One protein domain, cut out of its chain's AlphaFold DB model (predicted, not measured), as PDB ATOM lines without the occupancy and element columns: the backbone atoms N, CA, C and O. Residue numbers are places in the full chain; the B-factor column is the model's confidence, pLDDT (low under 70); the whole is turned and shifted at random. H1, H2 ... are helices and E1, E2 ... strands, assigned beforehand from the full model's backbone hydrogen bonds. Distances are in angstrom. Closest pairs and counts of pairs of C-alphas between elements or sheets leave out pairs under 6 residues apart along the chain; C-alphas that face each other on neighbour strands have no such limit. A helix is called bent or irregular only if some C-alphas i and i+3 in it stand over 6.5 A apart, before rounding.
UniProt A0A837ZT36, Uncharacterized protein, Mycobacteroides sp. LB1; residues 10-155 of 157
ATOM      1  N   ALA A  10     191.453 159.754  81.107       81.44
ATOM      2  CA  ALA A  10     190.742 160.597  82.073       81.44
ATOM      3  C   ALA A  10     189.380 161.122  81.569       81.44
ATOM      4  O   ALA A  10     188.502 161.430  82.368       81.44
ATOM      5  N   ASP A  11     189.171 161.191  80.251       81.06
ATOM      6  CA  ASP A  11     187.908 161.658  79.663       81.06
ATOM      7  C   ASP A  11     186.883 160.516  79.493       81.06
ATOM      8  O   ASP A  11     185.735 160.761  79.129       81.06
ATOM      9  N   LEU A  12     187.285 159.261  79.736       76.56
ATOM     10  CA  LEU A  12     186.448 158.058  79.593       76.56
ATOM     11  C   LEU A  12     185.857 157.570  80.932       76.56
ATOM     12  O   LEU A  12     185.248 156.500  81.002       76.56
ATOM     13  N   VAL A  13     186.037 158.352  81.997       66.62
ATOM     14  CA  VAL A  13     185.656 158.020  83.375       66.62
ATOM     15  C   VAL A  13     184.138 157.985  83.535       66.62
ATOM     16  O   VAL A  13     183.424 158.861  83.053       66.62
ATOM     17  N   GLY A  14     183.631 156.958  84.221       56.06
ATOM     18  CA  GLY A  14     182.203 156.813  84.536       56.06
ATOM     19  C   GLY A  14     181.316 156.328  83.382       56.06
ATOM     20  O   GLY A  14     180.141 156.052  83.607       56.06
ATOM     21  N   GLY A  15     181.862 156.178  82.169       54.38
ATOM     22  CA  GLY A  15     181.114 155.742  80.985       54.38
ATOM     23  C   GLY A  15     181.024 154.228  80.777       54.38
ATOM     24  O   GLY A  15     180.195 153.807  79.982       54.38
ATOM     25  N   GLY A  16     181.849 153.429  81.475       51.94
ATOM     26  CA  GLY A  16     181.899 151.963  81.363       51.94
ATOM     27  C   GLY A  16     182.046 151.493  79.916       51.94
ATOM     28  O   GLY A  16     181.055 151.261  79.232       51.94
ATOM     29  N   VAL A  17     183.272 151.349  79.413       56.06
ATOM     30  CA  VAL A  17     183.437 151.082  77.982       56.06
ATOM     31  C   VAL A  17     183.298 149.582  77.682       56.06
ATOM     32  O   VAL A  17     184.134 148.762  78.058       56.06
ATOM     33  N   SER A  18     182.203 149.208  77.016       54.66
ATOM     34  CA  SER A  18     181.858 147.810  76.712       54.66
ATOM     35  C   SER A  18     182.808 147.177  75.686       54.66
ATOM     36  O   SER A  18     183.268 147.835  74.755       54.66
ATOM     37  N   SER A  19     183.053 145.863  75.791       50.25
ATOM     38  CA  SER A  19     183.891 145.093  74.853       50.25
ATOM     39  C   SER A  19     183.416 145.152  73.398       50.25
ATOM     40  O   SER A  19     184.237 145.080  72.481       50.25
ATOM     41  N   ALA A  20     182.116 145.370  73.174       47.00
ATOM     42  CA  ALA A  20     181.529 145.556  71.847       47.00
ATOM     43  C   ALA A  20     182.060 146.805  71.118       47.00
ATOM     44  O   ALA A  20     182.048 146.863  69.887       47.00
ATOM     45  N   GLU A  21     182.574 147.793  71.852       52.84
ATOM     46  CA  GLU A  21     183.113 149.027  71.281       52.84
ATOM     47  C   GLU A  21     184.585 148.885  70.852       52.84
ATOM     48  O   GLU A  21     185.156 149.811  70.271       52.84
ATOM     49  N   PHE A  22     185.209 147.715  71.062       56.78
ATOM     50  CA  PHE A  22     186.649 147.516  70.898       56.78
ATOM     51  C   PHE A  22     187.021 146.278  70.076       56.78
ATOM     52  O   PHE A  22     187.412 145.225  70.575       56.78
ATOM     53  N   THR A  23     187.035 146.447  68.759       46.47
ATOM     54  CA  THR A  23     187.808 145.571  67.869       46.47
ATOM     55  C   THR A  23     189.298 145.919  68.034       46.47
ATOM     56  O   THR A  23     189.666 147.088  67.869       46.47
ATOM     57  N   PRO A  24     190.167 144.946  68.383       46.06
ATOM     58  CA  PRO A  24     190.188 143.644  67.721       46.06
ATOM     59  C   PRO A  24     190.058 142.396  68.612       46.06
ATOM     60  O   PRO A  24     190.273 141.315  68.082       46.06
ATOM     61  N   VAL A  25     189.744 142.481  69.911       54.28
ATOM     62  CA  VAL A  25     189.744 141.252  70.740       54.28
ATOM     63  C   VAL A  25     188.473 140.425  70.540       54.28
ATOM     64  O   VAL A  25     188.580 139.218  70.397       54.28
ATOM     65  N   GLY A  26     187.287 141.043  70.479       61.78
ATOM     66  CA  GLY A  26     186.036 140.327  70.169       61.78
ATOM     67  C   GLY A  26     185.716 139.132  71.082       61.78
ATOM     68  O   GLY A  26     184.890 138.303  70.716       61.78
ATOM     69  N   ASP A  27     186.374 139.031  72.237       75.50
ATOM     70  CA  ASP A  27     186.188 137.956  73.200       75.50
ATOM     71  C   ASP A  27     185.207 138.437  74.273       75.50
ATOM     72  O   ASP A  27     185.485 139.380  75.019       75.50
ATOM     73  N   GLY A  28     184.028 137.809  74.303       81.38
ATOM     74  CA  GLY A  28     182.920 138.174  75.188       81.38
ATOM     75  C   GLY A  28     183.213 137.989  76.678       81.38
ATOM     76  O   GLY A  28     182.441 138.477  77.502       81.38
ATOM     77  N   ARG A  29     184.328 137.332  77.025       88.69
ATOM     78  CA  ARG A  29     184.785 137.136  78.405       88.69
ATOM     79  C   ARG A  29     185.375 138.392  79.034       88.69
ATOM     80  O   ARG A  29     185.473 138.457  80.254       88.69
ATOM     81  N   PHE A  30     185.777 139.381  78.233       88.44
ATOM     82  CA  PHE A  30     186.441 140.586  78.728       88.44
ATOM     83  C   PHE A  30     185.507 141.796  78.775       88.44
ATOM     84  O   PHE A  30     184.685 141.998  77.877       88.44
ATOM     85  N   ARG A  31     185.686 142.659  79.781       86.75
ATOM     86  CA  ARG A  31     185.122 144.020  79.854       86.75
ATOM     87  C   ARG A  31     186.180 144.991  80.377       86.75
ATOM     88  O   ARG A  31     187.088 144.585  81.095       86.75
ATOM     89  N   LEU A  32     186.091 146.266  79.996       84.50
ATOM     90  CA  LEU A  32     187.054 147.294  80.398       84.50
ATOM     91  C   LEU A  32     186.355 148.410  81.180       84.50
ATOM     92  O   LEU A  32     185.370 148.985  80.726       84.50
ATOM     93  N   GLY A  33     186.900 148.756  82.339       83.12
ATOM     94  CA  GLY A  33     186.529 149.937  83.114       83.12
ATOM     95  C   GLY A  33     187.727 150.868  83.247       83.12
ATOM     96  O   GLY A  33     188.842 150.403  83.458       83.12
ATOM     97  N   VAL A  34     187.522 152.177  83.123       82.69
ATOM     98  CA  VAL A  34     188.572 153.171  83.396       82.69
ATOM     99  C   VAL A  34     188.279 153.822  84.740       82.69
ATOM    100  O   VAL A  34     187.200 154.390  84.918       82.69
ATOM    101  N   ASN A  35     189.232 153.737  85.666       80.69
ATOM    102  CA  ASN A  35     189.199 154.433  86.944       80.69
ATOM    103  C   ASN A  35     190.331 155.469  86.986       80.69
ATOM    104  O   ASN A  35     191.507 155.115  87.079       80.69
ATOM    105  N   ASP A  36     189.967 156.750  86.912       73.94
ATOM    106  CA  ASP A  36     190.932 157.855  86.939       73.94
ATOM    107  C   ASP A  36     191.324 158.311  88.330       73.94
ATOM    108  O   ASP A  36     192.443 158.789  88.492       73.94
ATOM    109  N   GLU A  37     190.471 158.100  89.335       77.19
ATOM    110  CA  GLU A  37     190.815 158.439  90.719       77.19
ATOM    111  C   GLU A  37     192.081 157.693  91.153       77.19
ATOM    112  O   GLU A  37     192.967 158.271  91.783       77.19
ATOM    113  N   ASP A  38     192.207 156.447  90.701       76.31
ATOM    114  CA  ASP A  38     193.341 155.579  91.002       76.31
ATOM    115  C   ASP A  38     194.322 155.393  89.819       76.31
ATOM    116  O   ASP A  38     195.369 154.753  89.960       76.31
ATOM    117  N   GLY A  39     194.009 155.945  88.640       85.94
ATOM    118  CA  GLY A  39     194.882 155.934  87.459       85.94
ATOM    119  C   GLY A  39     195.077 154.567  86.787       85.94
ATOM    120  O   GLY A  39     196.155 154.291  86.242       85.94
ATOM    121  N   TYR A  40     194.062 153.698  86.803       88.31
ATOM    122  CA  TYR A  40     194.121 152.370  86.188       88.31
ATOM    123  C   TYR A  40     192.946 152.052  85.262       88.31
ATOM    124  O   TYR A  40     191.844 152.591  85.346       88.31
ATOM    125  N   VAL A  41     193.196 151.106  84.362       88.94
ATOM    126  CA  VAL A  41     192.167 150.355  83.648       88.94
ATOM    127  C   VAL A  41     191.942 149.048  84.374       88.94
ATOM    128  O   VAL A  41     192.887 148.282  84.558       88.94
ATOM    129  N   THR A  42     190.695 148.771  84.717       89.81
ATOM    130  CA  THR A  42     190.256 147.445  85.131       89.81
ATOM    131  C   THR A  42     189.888 146.649  83.888       89.81
ATOM    132  O   THR A  42     189.000 147.040  83.133       89.81
ATOM    133  N   ILE A  43     190.563 145.529  83.672       91.25
ATOM    134  CA  ILE A  43     190.171 144.507  82.709       91.25
ATOM    135  C   ILE A  43     189.456 143.418  83.506       91.25
ATOM    136  O   ILE A  43     190.096 142.639  84.208       91.25
ATOM    137  N   GLU A  44     188.132 143.399  83.432       91.75
ATOM    138  CA  GLU A  44     187.320 142.321  83.989       91.75
ATOM    139  C   GLU A  44     187.360 141.133  83.023       91.75
ATOM    140  O   GLU A  44     187.218 141.309  81.810       91.75
ATOM    141  N   PHE A  45     187.566 139.935  83.557       93.06
ATOM    142  CA  PHE A  45     187.642 138.687  82.811       93.06
ATOM    143  C   PHE A  45     186.784 137.623  83.495       93.06
ATOM    144  O   PHE A  45     186.926 137.398  84.695       93.06
ATOM    145  N   VAL A  46     185.897 136.983  82.734       94.31
ATOM    146  CA  VAL A  46     185.010 135.916  83.214       94.31
ATOM    147  C   VAL A  46     185.294 134.642  82.436       94.31
ATOM    148  O   VAL A  46     185.069 134.606  81.226       94.31
ATOM    149  N   GLU A  47     185.757 133.599  83.126       94.81
ATOM    150  CA  GLU A  47     186.090 132.317  82.501       94.81
ATOM    151  C   GLU A  47     185.124 131.199  82.894       94.81
ATOM    152  O   GLU A  47     185.070 130.850  84.075       94.81
ATOM    153  N   PRO A  48     184.395 130.594  81.938       94.88
ATOM    154  CA  PRO A  48     183.619 129.382  82.185       94.88
ATOM    155  C   PRO A  48     184.505 128.208  82.605       94.88
ATOM    156  O   PRO A  48     185.508 127.894  81.968       94.88
ATOM    157  N   LEU A  49     184.104 127.508  83.663       95.00
ATOM    158  CA  LEU A  49     184.948 126.495  84.296       95.00
ATOM    159  C   LEU A  49     184.802 125.078  83.718       95.00
ATOM    160  O   LEU A  49     185.655 124.223  83.971       95.00
ATOM    161  N   ALA A  50     183.757 124.823  82.927       93.50
ATOM    162  CA  ALA A  50     183.409 123.484  82.444       93.50
ATOM    163  C   ALA A  50     184.562 122.793  81.690       93.50
ATOM    164  O   ALA A  50     184.910 121.652  81.995       93.50
ATOM    165  N   LEU A  51     185.220 123.499  80.765       92.38
ATOM    166  CA  LEU A  51     186.326 122.934  79.985       92.38
ATOM    167  C   LEU A  51     187.547 122.601  80.860       92.38
ATOM    168  O   LEU A  51     188.242 121.610  80.627       92.38
ATOM    169  N   HIS A  52     187.822 123.416  81.878       93.62
ATOM    170  CA  HIS A  52     188.945 123.185  82.787       93.62
ATOM    171  C   HIS A  52     188.709 121.961  83.674       93.62
ATOM    172  O   HIS A  52     189.649 121.191  83.901       93.62
ATOM    173  N   ALA A  53     187.460 121.744  84.094       93.19
ATOM    174  CA  ALA A  53     187.040 120.551  84.817       93.19
ATOM    175  C   ALA A  53     187.276 119.273  84.001       93.19
ATOM    176  O   ALA A  53     187.841 118.309  84.515       93.19
ATOM    177  N   GLU A  54     186.918 119.289  82.714       93.56
ATOM    178  CA  GLU A  54     187.150 118.166  81.798       93.56
ATOM    179  C   GLU A  54     188.642 117.892  81.562       93.56
ATOM    180  O   GLU A  54     189.055 116.737  81.453       93.56
ATOM    181  N   CYS A  55     189.471 118.940  81.511       91.56
ATOM    182  CA  CYS A  55     190.912 118.805  81.289       91.56
ATOM    183  C   CYS A  55     191.681 118.320  82.528       91.56
ATOM    184  O   CYS A  55     192.795 117.811  82.394       91.56
ATOM    185  N   MET A  56     191.134 118.513  83.732       92.44
ATOM    186  CA  MET A  56     191.791 118.185  85.004       92.44
ATOM    187  C   MET A  56     190.851 117.427  85.966       92.44
ATOM    188  O   MET A  56     190.685 117.849  87.116       92.44
ATOM    189  N   PRO A  57     190.267 116.284  85.553       94.00
ATOM    190  CA  PRO A  57     189.169 115.637  86.279       94.00
ATOM    191  C   PRO A  57     189.575 115.089  87.654       94.00
ATOM    192  O   PRO A  57     188.736 114.950  88.537       94.00
ATOM    193  N   GLU A  58     190.859 114.794  87.859       93.81
ATOM    194  CA  GLU A  58     191.381 114.320  89.147       93.81
ATOM    195  C   GLU A  58     191.604 115.459  90.153       93.81
ATOM    196  O   GLU A  58     191.540 115.241  91.359       93.81
ATOM    197  N   VAL A  59     191.871 116.673  89.664       93.56
ATOM    198  CA  VAL A  59     192.155 117.848  90.502       93.56
ATOM    199  C   VAL A  59     190.860 118.566  90.862       93.56
ATOM    200  O   VAL A  59     190.689 118.986  92.006       93.56
ATOM    201  N   TRP A  60     189.937 118.673  89.901       94.00
ATOM    202  CA  TRP A  60     188.729 119.493  90.010       94.00
ATOM    203  C   TRP A  60     187.900 119.247  91.284       94.00
ATOM    204  O   TRP A  60     187.599 120.222  91.974       94.00
ATOM    205  N   PRO A  61     187.619 117.991  91.698       94.56
ATOM    206  CA  PRO A  61     186.829 117.714  92.902       94.56
ATOM    207  C   PRO A  61     187.446 118.231  94.208       94.56
ATOM    208  O   PRO A  61     186.766 118.291  95.225       94.56
ATOM    209  N   THR A  62     188.739 118.569  94.208       95.12
ATOM    210  CA  THR A  62     189.465 119.033  95.403       95.12
ATOM    211  C   THR A  62     189.494 120.554  95.550       95.12
ATOM    212  O   THR A  62     189.929 121.060  96.583       95.12
ATOM    213  N   VAL A  63     189.072 121.288  94.518       96.62
ATOM    214  CA  VAL A  63     189.231 122.748  94.440       96.62
ATOM    215  C   VAL A  63     187.921 123.503  94.249       96.62
ATOM    216  O   VAL A  63     187.947 124.733  94.324       96.62
ATOM    217  N   ILE A  64     186.805 122.794  94.061       96.31
ATOM    218  CA  ILE A  64     185.464 123.369  93.925       96.31
ATOM    219  C   ILE A  64     184.635 123.294  95.209       96.31
ATOM    220  O   ILE A  64     184.910 122.483  96.094       96.31
ATOM    221  N   ASP A  65     183.616 124.144  95.298       94.88
ATOM    222  CA  ASP A  65     182.573 124.088  96.319       94.88
ATOM    223  C   ASP A  65     181.368 123.225  95.890       94.88
ATOM    224  O   ASP A  65     181.411 122.505  94.889       94.88
ATOM    225  N   SER A  66     180.290 123.261  96.684       92.75
ATOM    226  CA  SER A  66     179.065 122.493  96.430       92.75
ATOM    227  C   SER A  66     178.309 122.913  95.172       92.75
ATOM    228  O   SER A  66     177.549 122.104  94.642       92.75
ATOM    229  N   ASP A  67     178.512 124.143  94.708       91.56
ATOM    230  CA  ASP A  67     177.821 124.723  93.557       91.56
ATOM    231  C   ASP A  67     178.667 124.608  92.275       91.56
ATOM    232  O   ASP A  67     178.221 124.966  91.184       91.56
ATOM    233  N   GLY A  68     179.875 124.042  92.384       92.06
ATOM    234  CA  GLY A  68     180.782 123.774  91.270       92.06
ATOM    235  C   GLY A  68     181.735 124.923  90.943       92.06
ATOM    236  O   GLY A  68     182.534 124.788  90.012       92.06
ATOM    237  N   TYR A  69     181.685 126.020  91.702       95.94
ATOM    238  CA  TYR A  69     182.619 127.140  91.584       95.94
ATOM    239  C   TYR A  69     183.938 126.782  92.243       95.94
ATOM    240  O   TYR A  69     184.002 125.915  93.113       95.94
ATOM    241  N   LEU A  70     185.016 127.456  91.849       96.81
ATOM    242  CA  LEU A  70     186.259 127.342  92.596       96.81
ATOM    243  C   LEU A  70     186.042 127.847  94.023       96.81
ATOM    244  O   LEU A  70     185.525 128.937  94.243       96.81
ATOM    245  N   THR A  71     186.529 127.089  95.001       95.94
ATOM    246  CA  THR A  71     186.655 127.597  96.368       95.94
ATOM    247  C   THR A  71     187.441 128.909  96.357       95.94
ATOM    248  O   THR A  71     188.379 129.072  95.570       95.94
ATOM    249  N   ARG A  72     187.135 129.827  97.280       94.44
ATOM    250  CA  ARG A  72     187.838 131.119  97.377       94.44
ATOM    251  C   ARG A  72     189.365 130.972  97.417       94.44
ATOM    252  O   ARG A  72     190.079 131.752  96.796       94.44
ATOM    253  N   GLU A  73     189.877 129.953  98.105       95.12
ATOM    254  CA  GLU A  73     191.319 129.676  98.162       95.12
ATOM    255  C   GLU A  73     191.881 129.205  96.809       95.12
ATOM    256  O   GLU A  73     192.980 129.589  96.412       95.12
ATOM    257  N   ALA A  74     191.144 128.379  96.063       96.50
ATOM    258  CA  ALA A  74     191.530 127.989  94.709       96.50
ATOM    259  C   ALA A  74     191.494 129.180  93.740       96.50
ATOM    260  O   ALA A  74     192.464 129.400  93.013       96.50
ATOM    261  N   ALA A  75     190.428 129.980  93.774       96.81
ATOM    262  CA  ALA A  75     190.290 131.168  92.941       96.81
ATOM    263  C   ALA A  75     191.400 132.195  93.219       96.81
ATOM    264  O   ALA A  75     192.033 132.701  92.289       96.81
ATOM    265  N   LYS A  76     191.740 132.415  94.497       95.62
ATOM    266  CA  LYS A  76     192.872 133.258  94.900       95.62
ATOM    267  C   LYS A  76     194.205 132.740  94.357       95.62
ATOM    268  O   LYS A  76     194.969 133.519  93.792       95.62
ATOM    269  N   ARG A  77     194.478 131.433  94.451       95.88
ATOM    270  CA  ARG A  77     195.694 130.828  93.869       95.88
ATOM    271  C   ARG A  77     195.780 131.045  92.356       95.88
ATOM    272  O   ARG A  77     196.869 131.303  91.839       95.88
ATOM    273  N   VAL A  78     194.652 130.973  91.647       96.75
ATOM    274  CA  VAL A  78     194.591 131.276  90.208       96.75
ATOM    275  C   VAL A  78     194.882 132.757  89.944       96.75
ATOM    276  O   VAL A  78     195.724 133.052  89.094       96.75
ATOM    277  N   ALA A  79     194.274 133.678  90.694       96.25
ATOM    278  CA  ALA A  79     194.535 135.115  90.574       96.25
ATOM    279  C   ALA A  79     196.015 135.455  90.835       96.25
ATOM    280  O   ALA A  79     196.661 136.110  90.017       96.25
ATOM    281  N   GLU A  80     196.596 134.922  91.913       95.25
ATOM    282  CA  GLU A  80     198.017 135.083  92.243       95.25
ATOM    283  C   GLU A  80     198.931 134.509  91.157       95.25
ATOM    284  O   GLU A  80     199.991 135.068  90.849       95.25
ATOM    285  N   ARG A  81     198.551 133.371  90.565       95.19
ATOM    286  CA  ARG A  81     199.306 132.782  89.459       95.19
ATOM    287  C   ARG A  81     199.249 133.666  88.226       95.19
ATOM    288  O   ARG A  81     200.294 133.868  87.609       95.19
ATOM    289  N   LEU A  82     198.073 134.178  87.883       95.69
ATOM    290  CA  LEU A  82     197.906 135.074  86.748       95.69
ATOM    291  C   LEU A  82     198.713 136.358  86.958       95.69
ATOM    292  O   LEU A  82     199.463 136.742  86.066       95.69
ATOM    293  N   HIS A  83     198.662 136.952  88.154       94.75
ATOM    294  CA  HIS A  83     199.482 138.110  88.510       94.75
ATOM    295  C   HIS A  83     200.973 137.868  88.232       94.75
ATOM    296  O   HIS A  83     201.608 138.665  87.549       94.75
ATOM    297  N   LYS A  84     201.519 136.724  88.672       93.00
ATOM    298  CA  LYS A  84     202.932 136.350  88.452       93.00
ATOM    299  C   LYS A  84     203.309 136.160  86.979       93.00
ATOM    300  O   LYS A  84     204.494 136.167  86.657       93.00
ATOM    301  N   LEU A  85     202.335 135.899  86.109       92.69
ATOM    302  CA  LEU A  85     202.550 135.643  84.684       92.69
ATOM    303  C   LEU A  85     202.337 136.890  83.819       92.69
ATOM    304  O   LEU A  85     202.781 136.907  82.671       92.69
ATOM    305  N   LEU A  86     201.681 137.924  84.348       92.94
ATOM    306  CA  LEU A  86     201.431 139.173  83.640       92.94
ATOM    307  C   LEU A  86     202.482 140.240  84.002       92.94
ATOM    308  O   LEU A  86     202.944 140.303  85.138       92.94
ATOM    309  N   PRO A  87     202.856 141.125  83.059       88.75
ATOM    310  CA  PRO A  87     203.815 142.205  83.296       88.75
ATOM    311  C   PRO A  87     203.156 143.398  84.016       88.75
ATOM    312  O   PRO A  87     203.128 144.513  83.493       88.75
ATOM    313  N   LEU A  88     202.573 143.158  85.190       87.81
ATOM    314  CA  LEU A  88     201.830 144.149  85.972       87.81
ATOM    315  C   LEU A  88     202.615 144.592  87.216       87.81
ATOM    316  O   LEU A  88     203.405 143.813  87.751       87.81
ATOM    317  N   PRO A  89     202.414 145.835  87.693       78.00
ATOM    318  CA  PRO A  89     202.890 146.245  89.013       78.00
ATOM    319  C   PRO A  89     202.155 145.473  90.127       78.00
ATOM    320  O   PRO A  89     201.141 144.829  89.860       78.00
ATOM    321  N   ASN A  90     202.685 145.531  91.355       69.75
ATOM    322  CA  ASN A  90     202.194 144.792  92.530       69.75
ATOM    323  C   ASN A  90     200.656 144.821  92.669       69.75
ATOM    324  O   ASN A  90     200.046 145.861  92.440       69.75
ATOM    325  N   ASP A  91     200.071 143.678  93.048       73.88
ATOM    326  CA  ASP A  91     198.626 143.447  93.245       73.88
ATOM    327  C   ASP A  91     197.745 143.713  92.006       73.88
ATOM    328  O   ASP A  91     196.553 143.981  92.094       73.88
ATOM    329  N   GLY A  92     198.312 143.588  90.803       87.81
ATOM    330  CA  GLY A  92     197.603 143.862  89.550       87.81
ATOM    331  C   GLY A  92     196.511 142.861  89.140       87.81
ATOM    332  O   GLY A  92     195.954 143.025  88.058       87.81
ATOM    333  N   VAL A  93     196.221 141.814  89.922       94.50
ATOM    334  CA  VAL A  93     195.142 140.849  89.625       94.50
ATOM    335  C   VAL A  93     194.454 140.408  90.908       94.50
ATOM    336  O   VAL A  93     195.113 139.945  91.836       94.50
ATOM    337  N   GLU A  94     193.127 140.449  90.907       94.25
ATOM    338  CA  GLU A  94     192.287 139.998  92.011       94.25
ATOM    339  C   GLU A  94     191.180 139.063  91.521       94.25
ATOM    340  O   GLU A  94     190.662 139.205  90.413       94.25
ATOM    341  N   HIS A  95     190.798 138.106  92.367       95.25
ATOM    342  CA  HIS A  95     189.558 137.347  92.200       95.25
ATOM    343  C   HIS A  95     188.365 138.215  92.608       95.25
ATOM    344  O   HIS A  95     188.459 139.014  93.539       95.25
ATOM    345  N   THR A  96     187.260 138.116  91.873       91.81
ATOM    346  CA  THR A  96     186.091 138.971  92.074       91.81
ATOM    347  C   THR A  96     184.786 138.188  91.917       91.81
ATOM    348  O   THR A  96     184.236 138.113  90.820       91.81
ATOM    349  N   ASP A  97     184.233 137.718  93.039       87.44
ATOM    350  CA  ASP A  97     182.966 136.967  93.124       87.44
ATOM    351  C   ASP A  97     181.807 137.663  92.371       87.44
ATOM    352  O   ASP A  97     180.978 137.018  91.742       87.44
ATOM    353  N   ARG A  98     181.759 139.009  92.362       88.75
ATOM    354  CA  ARG A  98     180.680 139.787  91.705       88.75
ATOM    355  C   ARG A  98     180.626 139.635  90.179       88.75
ATOM    356  O   ARG A  98     179.669 140.102  89.564       88.75
ATOM    357  N   LEU A  99     181.694 139.123  89.568       86.88
ATOM    358  CA  LEU A  99     181.776 138.900  88.124       86.88
ATOM    359  C   LEU A  99     181.299 137.503  87.724       86.88
ATOM    360  O   LEU A  99     181.096 137.261  86.535       86.88
ATOM    361  N   GLU A 100     181.134 136.600  88.687       89.50
ATOM    362  CA  GLU A 100     180.726 135.227  88.427       89.50
ATOM    363  C   GLU A 100     179.243 135.175  88.042       89.50
ATOM    364  O   GLU A 100     178.390 135.876  88.595       89.50
ATOM    365  N   HIS A 101     178.941 134.388  87.016       86.31
ATOM    366  CA  HIS A 101     177.600 134.242  86.470       86.31
ATOM    367  C   HIS A 101     176.803 133.210  87.262       86.31
ATOM    368  O   HIS A 101     177.211 132.066  87.336       86.31
ATOM    369  N   GLU A 102     175.596 133.552  87.714       80.50
ATOM    370  CA  GLU A 102     174.737 132.609  88.450       80.50
ATOM    371  C   GLU A 102     174.283 131.392  87.618       80.50
ATOM    372  O   GLU A 102     173.897 130.366  88.175       80.50
ATOM    373  N   SER A 103     174.294 131.493  86.282       87.81
ATOM    374  CA  SER A 103     173.804 130.436  85.388       87.81
ATOM    375  C   SER A 103     174.783 129.279  85.183       87.81
ATOM    376  O   SER A 103     174.348 128.201  84.779       87.81
ATOM    377  N   GLU A 104     176.082 129.497  85.399       92.19
ATOM    378  CA  GLU A 104     177.114 128.470  85.246       92.19
ATOM    379  C   GLU A 104     178.378 128.803  86.061       92.19
ATOM    380  O   GLU A 104     178.750 129.976  86.154       92.19
ATOM    381  N   PRO A 105     179.097 127.792  86.590       95.31
ATOM    382  CA  PRO A 105     180.353 128.021  87.288       95.31
ATOM    383  C   PRO A 105     181.374 128.765  86.428       95.31
ATOM    384  O   PRO A 105     181.792 128.304  85.360       95.31
ATOM    385  N   THR A 106     181.801 129.917  86.929       96.31
ATOM    386  CA  THR A 106     182.755 130.814  86.274       96.31
ATOM    387  C   THR A 106     183.797 131.285  87.275       96.31
ATOM    388  O   THR A 106     183.568 131.259  88.480       96.31
ATOM    389  N   LEU A 107     184.956 131.708  86.777       96.62
ATOM    390  CA  LEU A 107     185.951 132.441  87.552       96.62
ATOM    391  C   LEU A 107     185.937 133.909  87.127       96.62
ATOM    392  O   LEU A 107     186.215 134.222  85.968       96.62
ATOM    393  N   GLY A 108     185.666 134.797  88.081       96.25
ATOM    394  CA  GLY A 108     185.731 136.244  87.895       96.25
ATOM    395  C   GLY A 108     187.087 136.827  88.295       96.25
ATOM    396  O   GLY A 108     187.514 136.674  89.434       96.25
ATOM    397  N   LEU A 109     187.767 137.537  87.395       96.19
ATOM    398  CA  LEU A 109     189.049 138.191  87.673       96.19
ATOM    399  C   LEU A 109     189.009 139.670  87.290       96.19
ATOM    400  O   LEU A 109     188.541 140.029  86.211       96.19
ATOM    401  N   SER A 110     189.560 140.521  88.151       94.06
ATOM    402  CA  SER A 110     189.832 141.929  87.859       94.06
ATOM    403  C   SER A 110     191.334 142.123  87.693       94.06
ATOM    404  O   SER A 110     192.114 141.772  88.574       94.06
ATOM    405  N   ILE A 111     191.751 142.665  86.552       94.69
ATOM    406  CA  ILE A 111     193.157 142.916  86.226       94.69
ATOM    407  C   ILE A 111     193.373 144.425  86.135       94.69
ATOM    408  O   ILE A 111     192.787 145.090  85.282       94.69
ATOM    409  N   TYR A 112     194.243 144.964  86.978       93.38
ATOM    410  CA  TYR A 112     194.492 146.397  87.100       93.38
ATOM    411  C   TYR A 112     195.742 146.789  86.320       93.38
ATOM    412  O   TYR A 112     196.863 146.398  86.645       93.38
ATOM    413  N   SER A 113     195.551 147.577  85.264       92.62
ATOM    414  CA  SER A 113     196.621 148.037  84.384       92.62
ATOM    415  C   SER A 113     196.752 149.557  84.446       92.62
ATOM    416  O   SER A 113     195.835 150.259  84.015       92.62
ATOM    417  N   PRO A 114     197.878 150.106  84.928       91.88
ATOM    418  CA  PRO A 114     198.041 151.550  85.029       91.88
ATOM    419  C   PRO A 114     198.093 152.213  83.647       91.88
ATOM    420  O   PRO A 114     198.696 151.694  82.690       91.88
ATOM    421  N   TYR A 115     197.534 153.416  83.563       89.88
ATOM    422  CA  TYR A 115     197.692 154.299  82.410       89.88
ATOM    423  C   TYR A 115     198.380 155.608  82.810       89.88
ATOM    424  O   TYR A 115     198.442 155.981  83.979       89.88
ATOM    425  N   ARG A 116     198.970 156.308  81.836       90.12
ATOM    426  CA  ARG A 116     199.611 157.612  82.093       90.12
ATOM    427  C   ARG A 116     198.569 158.724  81.989       90.12
ATOM    428  O   ARG A 116     197.731 158.671  81.103       90.12
ATOM    429  N   ARG A 117     198.668 159.771  82.809       83.81
ATOM    430  CA  ARG A 117     197.676 160.866  82.900       83.81
ATOM    431  C   ARG A 117     197.205 161.455  81.556       83.81
ATOM    432  O   ARG A 117     196.025 161.736  81.399       83.81
ATOM    433  N   ASP A 118     198.106 161.618  80.587       87.69
ATOM    434  CA  ASP A 118     197.788 162.139  79.242       87.69
ATOM    435  C   ASP A 118     197.712 161.043  78.160       87.69
ATOM    436  O   ASP A 118     197.693 161.332  76.962       87.69
ATOM    437  N   GLU A 119     197.712 159.772  78.557       90.44
ATOM    438  CA  GLU A 119     197.606 158.640  77.645       90.44
ATOM    439  C   GLU A 119     196.204 158.576  77.038       90.44
ATOM    440  O   GLU A 119     195.189 158.740  77.720       90.44
ATOM    441  N   THR A 120     196.142 158.325  75.733       90.25
ATOM    442  CA  THR A 120     194.888 157.972  75.070       90.25
ATOM    443  C   THR A 120     194.610 156.490  75.232       90.25
ATOM    444  O   THR A 120     195.538 155.685  75.363       90.25
ATOM    445  N   PHE A 121     193.343 156.099  75.124       87.06
ATOM    446  CA  PHE A 121     192.982 154.685  75.131       87.06
ATOM    447  C   PHE A 121     193.751 153.880  74.080       87.06
ATOM    448  O   PHE A 121     194.269 152.805  74.373       87.06
ATOM    449  N   GLY A 122     193.883 154.409  72.858       88.00
ATOM    450  CA  GLY A 122     194.638 153.747  71.794       88.00
ATOM    451  C   GLY A 122     196.105 153.520  72.166       88.00
ATOM    452  O   GLY A 122     196.619 152.426  71.948       88.00
ATOM    453  N   SER A 123     196.751 154.523  72.770       91.56
ATOM    454  CA  SER A 123     198.142 154.426  73.230       91.56
ATOM    455  C   SER A 123     198.303 153.385  74.339       91.56
ATOM    456  O   SER A 123     199.184 152.533  74.243       91.56
ATOM    457  N   TRP A 124     197.438 153.403  75.358       92.00
ATOM    458  CA  TRP A 124     197.454 152.402  76.432       92.00
ATOM    459  C   TRP A 124     197.232 150.986  75.884       92.00
ATOM    460  O   TRP A 124     197.962 150.050  76.227       92.00
ATOM    461  N   PHE A 125     196.252 150.830  74.991       89.69
ATOM    462  CA  PHE A 125     195.888 149.532  74.437       89.69
ATOM    463  C   PHE A 125     197.020 148.926  73.603       89.69
ATOM    464  O   PHE A 125     197.292 147.731  73.718       89.69
ATOM    465  N   ASP A 126     197.702 149.740  72.796       89.81
ATOM    466  CA  ASP A 126     198.841 149.282  71.996       89.81
ATOM    467  C   ASP A 126     200.090 149.046  72.856       89.81
ATOM    468  O   ASP A 126     200.862 148.133  72.567       89.81
ATOM    469  N   ARG A 127     200.276 149.820  73.934       92.00
ATOM    470  CA  ARG A 127     201.401 149.663  74.864       92.00
ATOM    471  C   ARG A 127     201.302 148.392  75.703       92.00
ATOM    472  O   ARG A 127     202.321 147.741  75.908       92.00
ATOM    473  N   ILE A 128     200.130 148.098  76.268       92.12
ATOM    474  CA  ILE A 128     199.980 147.003  77.239       92.12
ATOM    475  C   ILE A 128     198.629 146.284  77.162       92.12
ATOM    476  O   ILE A 128     198.595 145.065  77.322       92.12
ATOM    477  N   GLY A 129     197.525 146.986  76.879       90.56
ATOM    478  CA  GLY A 129     196.176 146.405  76.961       90.56
ATOM    479  C   GLY A 129     195.990 145.162  76.082       90.56
ATOM    480  O   GLY A 129     195.541 144.123  76.565       90.56
ATOM    481  N   ARG A 130     196.421 145.222  74.815       88.88
ATOM    482  CA  ARG A 130     196.364 144.076  73.893       88.88
ATOM    483  C   ARG A 130     197.188 142.895  74.401       88.88
ATOM    484  O   ARG A 130     196.711 141.766  74.367       88.88
ATOM    485  N   GLN A 131     198.410 143.152  74.868       90.81
ATOM    486  CA  GLN A 131     199.308 142.106  75.355       90.81
ATOM    487  C   GLN A 131     198.723 141.390  76.573       90.81
ATOM    488  O   GLN A 131     198.795 140.164  76.633       90.81
ATOM    489  N   LEU A 132     198.135 142.126  77.522       92.38
ATOM    490  CA  LEU A 132     197.504 141.539  78.705       92.38
ATOM    491  C   LEU A 132     196.375 140.595  78.307       92.38
ATOM    492  O   LEU A 132     196.390 139.433  78.700       92.38
ATOM    493  N   ILE A 133     195.452 141.062  77.465       90.75
ATOM    494  CA  ILE A 133     194.296 140.268  77.040       90.75
ATOM    495  C   ILE A 133     194.736 139.015  76.275       90.75
ATOM    496  O   ILE A 133     194.310 137.912  76.606       90.75
ATOM    497  N   THR A 134     195.644 139.153  75.302       89.19
ATOM    498  CA  THR A 134     196.191 137.998  74.572       89.19
ATOM    499  C   THR A 134     196.892 137.014  75.510       89.19
ATOM    500  O   THR A 134     196.765 135.806  75.330       89.19
ATOM    501  N   SER A 135     197.606 137.508  76.523       91.62
ATOM    502  CA  SER A 135     198.256 136.643  77.511       91.62
ATOM    503  C   SER A 135     197.223 135.869  78.323       91.62
ATOM    504  O   SER A 135     197.365 134.662  78.450       91.62
ATOM    505  N   VAL A 136     196.164 136.518  78.816       92.88
ATOM    506  CA  VAL A 136     195.092 135.839  79.564       92.88
ATOM    507  C   VAL A 136     194.459 134.736  78.717       92.88
ATOM    508  O   VAL A 136     194.416 133.596  79.169       92.88
ATOM    509  N   VAL A 137     194.072 135.031  77.469       90.94
ATOM    510  CA  VAL A 137     193.500 134.031  76.548       90.94
ATOM    511  C   VAL A 137     194.435 132.824  76.417       90.94
ATOM    512  O   VAL A 137     194.046 131.707  76.757       90.94
ATOM    513  N   ASN A 138     195.701 133.056  76.063       90.38
ATOM    514  CA  ASN A 138     196.695 131.992  75.887       90.38
ATOM    515  C   ASN A 138     196.986 131.197  77.170       90.38
ATOM    516  O   ASN A 138     197.407 130.045  77.101       90.38
ATOM    517  N   LEU A 139     196.865 131.817  78.345       93.06
ATOM    518  CA  LEU A 139     197.082 131.164  79.637       93.06
ATOM    519  C   LEU A 139     195.872 130.316  80.046       93.06
ATOM    520  O   LEU A 139     196.041 129.308  80.732       93.06
ATOM    521  N   THR A 140     194.665 130.702  79.633       91.62
ATOM    522  CA  THR A 140     193.431 129.957  79.929       91.62
ATOM    523  C   THR A 140     193.165 128.811  78.964       91.62
ATOM    524  O   THR A 140     192.553 127.833  79.363       91.62
ATOM    525  N   GLU A 141     193.683 128.846  77.737       89.31
ATOM    526  CA  GLU A 141     193.486 127.762  76.771       89.31
ATOM    527  C   GLU A 141     194.226 126.466  77.177       89.31
ATOM    528  O   GLU A 141     195.458 126.409  77.102       89.31
ATOM    529  N   PRO A 142     193.520 125.369  77.527       81.19
ATOM    530  CA  PRO A 142     194.167 124.130  77.980       81.19
ATOM    531  C   PRO A 142     195.016 123.451  76.895       81.19
ATOM    532  O   PRO A 142     195.928 122.682  77.199       81.19
ATOM    533  N   GLN A 143     194.702 123.723  75.624       73.56
ATOM    534  CA  GLN A 143     195.316 123.103  74.446       73.56
ATOM    535  C   GLN A 143     196.412 123.971  73.803       73.56
ATOM    536  O   GLN A 143     197.018 123.556  72.812       73.56
ATOM    537  N   ALA A 144     196.712 125.150  74.358       69.06
ATOM    538  CA  ALA A 144     197.770 126.023  73.861       69.06
ATOM    539  C   ALA A 144     199.150 125.430  74.204       69.06
ATOM    540  O   ALA A 144     199.772 125.770  75.207       69.06
ATOM    541  N   GLY A 145     199.652 124.526  73.356       57.38
ATOM    542  CA  GLY A 145     200.851 123.707  73.603       57.38
ATOM    543  C   GLY A 145     202.177 124.446  73.856       57.38
ATOM    544  O   GLY A 145     203.184 123.788  74.106       57.38
ATOM    545  N   GLN A 146     202.208 125.782  73.796       58.81
ATOM    546  CA  GLN A 146     203.397 126.606  74.065       58.81
ATOM    547  C   GLN A 146     203.256 127.558  75.264       58.81
ATOM    548  O   GLN A 146     204.234 128.207  75.632       58.81
ATOM    549  N   SER A 147     202.079 127.646  75.890       65.56
ATOM    550  CA  SER A 147     201.804 128.573  76.992       65.56
ATOM    551  C   SER A 147     201.630 127.807  78.308       65.56
ATOM    552  O   SER A 147     201.061 126.711  78.306       65.56
ATOM    553  N   PRO A 148     202.120 128.317  79.453       84.69
ATOM    554  CA  PRO A 148     201.817 127.695  80.731       84.69
ATOM    555  C   PRO A 148     200.309 127.779  80.995       84.69
ATOM    556  O   PRO A 148     199.760 128.862  81.157       84.69
ATOM    557  N   TYR A 149     199.647 126.628  81.076       92.06
ATOM    558  CA  TYR A 149     198.220 126.565  81.382       92.06
ATOM    559  C   TYR A 149     197.950 127.015  82.828       92.06
ATOM    560  O   TYR A 149     198.462 126.417  83.782       92.06
ATOM    561  N   LEU A 150     197.159 128.079  82.982       94.56
ATOM    562  CA  LEU A 150     196.923 128.814  84.226       94.56
ATOM    563  C   LEU A 150     196.429 127.910  85.358       94.56
ATOM    564  O   LEU A 150     196.991 127.924  86.454       94.56
ATOM    565  N   PHE A 151     195.424 127.080  85.076       94.56
ATOM    566  CA  PHE A 151     194.757 126.243  86.075       94.56
ATOM    567  C   PHE A 151     195.620 125.084  86.584       94.56
ATOM    568  O   PHE A 151     195.272 124.471  87.589       94.56
ATOM    569  N   ARG A 152     196.803 124.829  86.000       92.69
ATOM    570  CA  ARG A 152     197.755 123.854  86.565       92.69
ATOM    571  C   ARG A 152     198.231 124.215  87.966       92.69
ATOM    572  O   ARG A 152     198.667 123.326  88.680       92.69
ATOM    573  N   VAL A 153     198.128 125.481  88.383       94.19
ATOM    574  CA  VAL A 153     198.438 125.884  89.768       94.19
ATOM    575  C   VAL A 153     197.530 125.215  90.809       94.19
ATOM    576  O   VAL A 153     197.853 125.205  91.992       94.19
ATOM    577  N   LEU A 154     196.391 124.669  90.383       94.31
ATOM    578  CA  LEU A 154     195.460 123.968  91.257       94.31
ATOM    579  C   LEU A 154     195.902 122.534  91.570       94.31
ATOM    580  O   LEU A 154     195.427 121.970  92.554       94.31
ATOM    581  N   ASP A 155     196.805 121.957  90.769       91.69
ATOM    582  CA  ASP A 155     197.367 120.636  91.036       91.69
ATOM    583  C   ASP A 155     198.456 120.751  92.113       91.69
ATOM    584  O   ASP A 155     199.523 121.317  91.885       91.69
TER     585      ASP A 155
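This is residues 10 to 155 of the 157 residues of an uncharacterized protein of Mycobacteroides sp. LB1 (UniProt A0A837ZT36). A strongly twisted wall of four strands has two long helices, H2 and H3, packed over one of its faces, H2 over E3 and H3 over E2 and E4. The short helix H4 packs on H2 and on the last residues of H3, while H1 and the loop of residues 56 to 71 make one end of the longest axis. The printed part has 146 residues, under half of them in named elements, which follow as E1, E2, H1, H2, E3, E4, H3, H4. The sheet's order is E1, E2, E4, E3, all antiparallel, and the class is mixed, helices and strands. The whole is compact, with a radius of gyration of the C-alphas of 15.5 A, and only just elongated, spanning 49 by 32 by 28 A.

After residues 10 to 29, which hold no named element, E1 takes residues 30 to 35, from C-alpha 30 at (186.441, 140.586, 78.728). E2 is residues 40 to 48, 25.6 A long, and H1 is residues 50 to 55. H2 runs from Arg 72 to Leu 85, 20.0 A, and E3 is residues 93 to 95. E4 is residues 106 to 114, 25.8 A, beginning at (182.755, 130.814, 86.274). H3 is residues 121 to 140, 25.2 A; it is irregular, with C-alphas 127 and 130 lying 7.6 A apart, and has a kink of 48 degrees near residue 128. H4, residues 150 to 154, ends at (195.460, 123.968, 91.257).

E1 and E2 form a hairpin, with N 33 and O 42 at 2.8 A. E2 and E4 are antiparallel at 162 degrees, with N 43 and O 111 at 2.8 A. E3 and E4 form a hairpin, with N 94 and O 110 at 2.9 A. E2, H1, H2 and E3 make a split strand-helix-strand unit, two strands running the same way with E4 between them, its crossover right-handed. H2 and H3 on the same face make two layers, one of helices and one of strands. H2 runs along E3, at 15 degrees on the local plane and a height over the sheet of 5.8 A; the C-alphas of His 83 and Val 93 are their closest, 5.3 A. H3 has a height over the sheet of 9.0 A. H2 and H4 touch, the closest C-alphas being those of Val 78 and Phe 151, 6.5 A. H3, with residues 139 to 140 alone, only just touches H4, with 3 pairs of C-alphas within 8 A; the closest are Leu 139 and Leu 150, 5.2 A. H1 is not on the sheet; it is close to H4 but not clearly touching, with C-alphas 52 and 151 at 7.3 A. Every O i to N i+4 pair is within hydrogen-bond range in H1 and H2, but 14 of 16 in H3 and 0 of 1 in H4, where 2 of 2 O i to N i+3 pairs are.

The C-alphas of Glu 58 and Asp 118 are the two farthest apart, 49.3 A. The printed part has no cut, and the link from H1 to H2, 16 residues, is long. The mean pLDDT of the printed part is 86.1; residues 13 to 26, residue 90 and residues 144 to 147 are under 70.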